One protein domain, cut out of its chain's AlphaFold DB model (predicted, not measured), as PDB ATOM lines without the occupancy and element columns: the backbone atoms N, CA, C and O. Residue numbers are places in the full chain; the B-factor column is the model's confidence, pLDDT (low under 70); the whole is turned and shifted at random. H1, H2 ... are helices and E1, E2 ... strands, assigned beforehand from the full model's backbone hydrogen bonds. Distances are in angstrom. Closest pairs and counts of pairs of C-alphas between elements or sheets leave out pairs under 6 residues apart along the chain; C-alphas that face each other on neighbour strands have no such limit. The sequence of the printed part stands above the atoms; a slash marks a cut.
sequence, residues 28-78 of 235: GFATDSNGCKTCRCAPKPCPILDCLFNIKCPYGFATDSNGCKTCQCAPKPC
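Overview. This is residues 28 to 78 of the 235 residues of an uncharacterized protein of Biomphalaria glabrata (UniProt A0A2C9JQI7). With little regular structure, this is two small strand hairpins, E1 with E2 and E3 with E4, set apart from each other; residues 42 to 50 lead from E2 to the short helix H1, which sits near E4, and residues 55 to 60 lead from H1 to E3. The 51 printed residues run E1, E2, H1, E3, E4, mostly strand, with 20 in named elements; both sheets are antiparallel. The whole is only just loose, close to extended, with a radius of gyration of the C-alphas of 14.3 A, spanning 37 by 27 by 20 A.

Along the chain. Find C-alpha 29 at (121.703, 136.128, 169.679), where E1, residues 29 to 31, begins. E2 takes residues 37 to 41, 9.4 A long; H1 51 to 54; E3 61 to 63. E4, residues 69 to 73, runs 9.2 A to C-alpha 73 at (143.495, 157.072, 175.408).

Arrangement. In hairpin E1 and E2, N 30 and O 40 are 2.8 A apart, within hydrogen-bond range. In hairpin E3 and E4, look at N 62 and O 72, also 2.8 A. E1 and E2 are apart from E3 and E4. The closest C-alphas of H1 and E4, Cys 51 and Cys 71, are 5.6 A apart. H1 is too short for an O i to N i+4 pair; its one O i to N i+3 pair is within range.

Size, cuts and confidence. The farthest C-alphas, Cys 39 and Cys 78, are 38.3 A apart. The printed part has no cut and no long link; residue 66 is under pLDDT 70.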
ATOM      1  N   GLY A  28     119.798 139.619 172.656       81.62
ATOM      2  CA  GLY A  28     119.611 138.777 171.477       81.62
ATOM      3  C   GLY A  28     120.745 137.776 171.246       81.62
ATOM      4  O   GLY A  28     121.574 137.522 172.121       81.62
ATOM      5  N   PHE A  29     120.744 137.160 170.067       82.31
ATOM      6  CA  PHE A  29     121.703 136.128 169.679       82.31
ATOM      7  C   PHE A  29     122.899 136.738 168.948       82.31
ATOM      8  O   PHE A  29     122.729 137.601 168.088       82.31
ATOM      9  N   ALA A  30     124.100 136.265 169.271       82.25
ATOM     10  CA  ALA A  30     125.325 136.620 168.573       82.25
ATOM     11  C   ALA A  30     125.264 136.141 167.120       82.25
ATOM     12  O   ALA A  30     124.686 135.090 166.833       82.25
ATOM     13  N   THR A  31     125.891 136.882 166.214       80.69
ATOM     14  CA  THR A  31     125.987 136.528 164.796       80.69
ATOM     15  C   THR A  31     127.371 135.990 164.451       80.69
ATOM     16  O   THR A  31     128.363 136.388 165.062       80.69
ATOM     17  N   ASP A  32     127.445 135.094 163.473       76.81
ATOM     18  CA  ASP A  32     128.707 134.659 162.880       76.81
ATOM     19  C   ASP A  32     129.266 135.698 161.886       76.81
ATOM     20  O   ASP A  32     128.703 136.779 161.689       76.81
ATOM     21  N   SER A  33     130.391 135.371 161.244       78.62
ATOM     22  CA  SER A  33     131.046 136.219 160.238       78.62
ATOM     23  C   SER A  33     130.201 136.475 158.984       78.62
ATOM     24  O   SER A  33     130.523 137.383 158.222       78.62
ATOM     25  N   ASN A  34     129.139 135.695 158.765       76.12
ATOM     26  CA  ASN A  34     128.197 135.850 157.657       76.12
ATOM     27  C   ASN A  34     126.927 136.611 158.081       76.12
ATOM     28  O   ASN A  34     126.016 136.789 157.273       76.12
ATOM     29  N   GLY A  35     126.848 137.065 159.338       75.06
ATOM     30  CA  GLY A  35     125.679 137.753 159.888       75.06
ATOM     31  C   GLY A  35     124.550 136.814 160.321       75.06
ATOM     32  O   GLY A  35     123.468 137.286 160.677       75.06
ATOM     33  N   CYS A  36     124.775 135.499 160.328       81.69
ATOM     34  CA  CYS A  36     123.768 134.531 160.738       81.69
ATOM     35  C   CYS A  36     123.748 134.370 162.253       81.69
ATOM     36  O   CYS A  36     124.788 134.264 162.900       81.69
ATOM     37  N   LYS A  37     122.543 134.359 162.831       79.75
ATOM     38  CA  LYS A  37     122.359 134.154 164.271       79.75
ATOM     39  C   LYS A  37     122.942 132.800 164.674       79.75
ATOM     40  O   LYS A  37     122.798 131.811 163.965       79.75
ATOM     41  N   THR A  38     123.564 132.768 165.840       80.44
ATOM     42  CA  THR A  38     124.134 131.577 166.469       80.44
ATOM     43  C   THR A  38     123.415 131.319 167.787       80.44
ATOM     44  O   THR A  38     122.866 132.243 168.382       80.44
ATOM     45  N   CYS A  39     123.433 130.086 168.298       80.81
ATOM     46  CA  CYS A  39     122.867 129.769 169.616       80.81
ATOM     47  C   CYS A  39     123.784 130.238 170.763       80.81
ATOM     48  O   CYS A  39     124.087 129.490 171.686       80.81
ATOM     49  N   ARG A  40     124.278 131.474 170.693       81.75
ATOM     50  CA  ARG A  40     125.071 132.141 171.732       81.75
ATOM     51  C   ARG A  40     124.433 133.495 171.996       81.75
ATOM     52  O   ARG A  40     123.991 134.143 171.053       81.75
ATOM     53  N   CYS A  41     124.385 133.945 173.246       82.19
ATOM     54  CA  CYS A  41     123.903 135.296 173.523       82.19
ATOM     55  C   CYS A  41     124.910 136.337 173.023       82.19
ATOM     56  O   CYS A  41     126.122 136.155 173.154       82.19
ATOM     57  N   ALA A  42     124.396 137.427 172.460       80.19
ATOM     58  CA  ALA A  42     125.206 138.586 172.134       80.19
ATOM     59  C   ALA A  42     125.751 139.218 173.428       80.19
ATOM     60  O   ALA A  42     125.037 139.253 174.441       80.19
ATOM     61  N   PRO A  43     127.003 139.710 173.422       74.50
ATOM     62  CA  PRO A  43     127.530 140.479 174.539       74.50
ATOM     63  C   PRO A  43     126.716 141.765 174.728       74.50
ATOM     64  O   PRO A  43     126.040 142.235 173.809       74.50
ATOM     65  N   LYS A  44     126.790 142.348 175.928       81.69
ATOM     66  CA  LYS A  44     126.184 143.654 176.199       81.69
ATOM     67  C   LYS A  44     126.723 144.677 175.187       81.69
ATOM     68  O   LYS A  44     127.940 144.799 175.069       81.69
ATOM     69  N   PRO A  45     125.856 145.413 174.470       81.12
ATOM     70  CA  PRO A  45     126.312 146.427 173.533       81.12
ATOM     71  C   PRO A  45     127.062 147.534 174.276       81.12
ATOM     72  O   PRO A  45     126.654 147.965 175.359       81.12
ATOM     73  N   CYS A  46     128.160 147.995 173.680       82.44
ATOM     74  CA  CYS A  46     128.954 149.072 174.249       82.44
ATOM     75  C   CYS A  46     128.177 150.394 174.240       82.44
ATOM     76  O   CYS A  46     127.480 150.684 173.262       82.44
ATOM     77  N   PRO A  47     128.299 151.214 175.298       81.94
ATOM     78  CA  PRO A  47     127.706 152.541 175.305       81.94
ATOM     79  C   PRO A  47     128.326 153.399 174.198       81.94
ATOM     80  O   PRO A  47     129.532 153.350 173.951       81.94
ATOM     81  N   ILE A  48     127.495 154.201 173.536       82.75
ATOM     82  CA  ILE A  48     127.971 155.230 172.611       82.75
ATOM     83  C   ILE A  48     128.461 156.398 173.467       82.75
ATOM     84  O   ILE A  48     127.706 156.921 174.284       82.75
ATOM     85  N   LEU A  49     129.727 156.775 173.309       81.88
ATOM     86  CA  LEU A  49     130.358 157.833 174.093       81.88
ATOM     87  C   LEU A  49     130.756 158.994 173.176       81.88
ATOM     88  O   LEU A  49     131.549 158.808 172.253       81.88
ATOM     89  N   ASP A  50     130.270 160.202 173.467       82.44
ATOM     90  CA  ASP A  50     130.530 161.406 172.656       82.44
ATOM     91  C   ASP A  50     132.022 161.754 172.545       82.44
ATOM     92  O   ASP A  50     132.498 162.272 171.533       82.44
ATOM     93  N   CYS A  51     132.800 161.413 173.573       78.06
ATOM     94  CA  CYS A  51     134.248 161.607 173.601       78.06
ATOM     95  C   CYS A  51     134.980 160.888 172.455       78.06
ATOM     96  O   CYS A  51     136.039 161.353 172.033       78.06
ATOM     97  N   LEU A  52     134.413 159.801 171.913       82.94
ATOM     98  CA  LEU A  52     135.013 159.028 170.822       82.94
ATOM     99  C   LEU A  52     135.078 159.811 169.506       82.94
ATOM    100  O   LEU A  52     135.870 159.468 168.631       82.94
ATOM    101  N   PHE A  53     134.266 160.861 169.372       83.88
ATOM    102  CA  PHE A  53     134.228 161.724 168.192       83.88
ATOM    103  C   PHE A  53     135.101 162.975 168.346       83.88
ATOM    104  O   PHE A  53     135.540 163.546 167.350       83.88
ATOM    105  N   ASN A  54     135.383 163.378 169.590       82.88
ATOM    106  CA  ASN A  54     136.031 164.654 169.901       82.88
ATOM    107  C   ASN A  54     137.484 164.508 170.375       82.88
ATOM    108  O   ASN A  54     138.274 165.442 170.234       82.88
ATOM    109  N   ILE A  55     137.859 163.351 170.926       83.44
ATOM    110  CA  ILE A  55     139.215 163.088 171.415       83.44
ATOM    111  C   ILE A  55     140.001 162.333 170.341       83.44
ATOM    112  O   ILE A  55     139.574 161.293 169.845       83.44
ATOM    113  N   LYS A  56     141.190 162.836 170.000       87.31
ATOM    114  CA  LYS A  56     142.133 162.135 169.122       87.31
ATOM    115  C   LYS A  56     143.172 161.408 169.963       87.31
ATOM    116  O   LYS A  56     144.067 162.037 170.518       87.31
ATOM    117  N   CYS A  57     143.070 160.086 170.015       81.81
ATOM    118  CA  CYS A  57     144.056 159.240 170.674       81.81
ATOM    119  C   CYS A  57     145.015 158.623 169.639       81.81
ATOM    120  O   CYS A  57     144.558 157.848 168.797       81.81
ATOM    121  N   PRO A  58     146.334 158.907 169.696       80.56
ATOM    122  CA  PRO A  58     147.312 158.399 168.724       80.56
ATOM    123  C   PRO A  58     147.387 156.871 168.639       80.56
ATOM    124  O   PRO A  58     147.703 156.326 167.587       80.56
ATOM    125  N   TYR A  59     147.082 156.189 169.746       80.25
ATOM    126  CA  TYR A  59     147.150 154.732 169.880       80.25
ATOM    127  C   TYR A  59     145.768 154.092 170.078       80.25
ATOM    128  O   TYR A  59     145.662 152.945 170.498       80.25
ATOM    129  N   GLY A  60     144.698 154.830 169.770       85.12
ATOM    130  CA  GLY A  60     143.324 154.392 170.006       85.12
ATOM    131  C   GLY A  60     142.849 154.609 171.445       85.12
ATOM    132  O   GLY A  60     143.539 155.195 172.278       85.12
ATOM    133  N   PHE A  61     141.621 154.177 171.716       83.56
ATOM    134  CA  PHE A  61     140.982 154.301 173.026       83.56
ATOM    135  C   PHE A  61     141.231 153.048 173.859       83.56
ATOM    136  O   PHE A  61     141.168 151.937 173.331       83.56
ATOM    137  N   ALA A  62     141.474 153.228 175.156       82.00
ATOM    138  CA  ALA A  62     141.528 152.129 176.106       82.00
ATOM    139  C   ALA A  62     140.159 151.442 176.184       82.00
ATOM    140  O   ALA A  62     139.121 152.105 176.091       82.00
ATOM    141  N   THR A  63     140.151 150.126 176.367       78.19
ATOM    142  CA  THR A  63     138.932 149.326 176.520       78.19
ATOM    143  C   THR A  63     138.706 148.936 177.975       78.19
ATOM    144  O   THR A  63     139.663 148.714 178.712       78.19
ATOM    145  N   ASP A  64     137.445 148.840 178.384       74.94
ATOM    146  CA  ASP A  64     137.060 148.273 179.675       74.94
ATOM    147  C   ASP A  64     137.145 146.731 179.676       74.94
ATOM    148  O   ASP A  64     137.498 146.101 178.676       74.94
ATOM    149  N   SER A  65     136.789 146.113 180.804       73.19
ATOM    150  CA  SER A  65     136.779 144.654 180.988       73.19
ATOM    151  C   SER A  65     135.797 143.900 180.081       73.19
ATOM    152  O   SER A  65     135.889 142.680 179.966       73.19
ATOM    153  N   ASN A  66     134.871 144.604 179.424       68.19
ATOM    154  CA  ASN A  66     133.937 144.047 178.446       68.19
ATOM    155  C   ASN A  66     134.398 144.296 176.999       68.19
ATOM    156  O   ASN A  66     133.669 143.972 176.060       68.19
ATOM    157  N   GLY A  67     135.587 144.878 176.805       74.94
ATOM    158  CA  GLY A  67     136.124 145.235 175.493       74.94
ATOM    159  C   GLY A  67     135.526 146.518 174.907       74.94
ATOM    160  O   GLY A  67     135.734 146.811 173.728       74.94
ATOM    161  N   CYS A  68     134.786 147.302 175.695       80.62
ATOM    162  CA  CYS A  68     134.173 148.539 175.231       80.62
ATOM    163  C   CYS A  68     135.138 149.712 175.340       80.62
ATOM    164  O   CYS A  68     135.780 149.916 176.366       80.62
ATOM    165  N   LYS A  69     135.225 150.521 174.278       84.38
ATOM    166  CA  LYS A  69     136.063 151.725 174.266       84.38
ATOM    167  C   LYS A  69     135.611 152.694 175.354       84.38
ATOM    168  O   LYS A  69     134.422 152.962 175.502       84.38
ATOM    169  N   THR A  70     136.577 153.252 176.062       84.31
ATOM    170  CA  THR A  70     136.391 154.279 177.085       84.31
ATOM    171  C   THR A  70     136.816 155.643 176.539       84.31
ATOM    172  O   THR A  70     137.439 155.736 175.485       84.31
ATOM    173  N   CYS A  71     136.530 156.722 177.269       81.62
ATOM    174  CA  CYS A  71     137.023 158.062 176.925       81.62
ATOM    175  C   CYS A  71     138.513 158.283 177.242       81.62
ATOM    176  O   CYS A  71     138.993 159.411 177.148       81.62
ATOM    177  N   GLN A  72     139.238 157.241 177.651       81.69
ATOM    178  CA  GLN A  72     140.664 157.312 177.949       81.69
ATOM    179  C   GLN A  72     141.470 156.853 176.733       81.69
ATOM    180  O   GLN A  72     141.106 155.888 176.061       81.69
ATOM    181  N   CYS A  73     142.579 157.532 176.445       79.88
ATOM    182  CA  CYS A  73     143.495 157.072 175.408       79.88
ATOM    183  C   CYS A  73     144.262 155.838 175.882       79.88
ATOM    184  O   CYS A  73     144.699 155.775 177.031       79.88
ATOM    185  N   ALA A  74     144.445 154.877 174.980       75.81
ATOM    186  CA  ALA A  74     145.318 153.746 175.230       75.81
ATOM    187  C   ALA A  74     146.763 154.245 175.428       75.81
ATOM    188  O   ALA A  74     147.183 155.199 174.753       75.81
ATOM    189  N   PRO A  75     147.528 153.625 176.345       70.81
ATOM    190  CA  PRO A  75     148.936 153.947 176.502       70.81
ATOM    191  C   PRO A  75     149.690 153.647 175.205       70.81
ATOM    192  O   PRO A  75     149.264 152.838 174.377       70.81
ATOM    193  N   LYS A  76     150.837 154.306 175.033       75.94
ATOM    194  CA  LYS A  76     151.735 154.007 173.920       75.94
ATOM    195  C   LYS A  76     152.094 152.515 173.959       75.94
ATOM    196  O   LYS A  76     152.595 152.066 174.989       75.94
ATOM    197  N   PRO A  77     151.877 151.757 172.870       73.06
ATOM    198  CA  PRO A  77     152.294 150.369 172.823       73.06
ATOM    199  C   PRO A  77     153.810 150.296 172.980       73.06
ATOM    200  O   PRO A  77     154.550 151.117 172.422       73.06
ATOM    201  N   CYS A  78     154.266 149.314 173.750       72.69
ATOM    202  CA  CYS A  78     155.687 149.108 173.935       72.69
ATOM    203  C   CYS A  78     156.347 148.754 172.600       72.69
ATOM    204  O   CYS A  78     155.786 147.968 171.832       72.69
TER     205      CYS A  78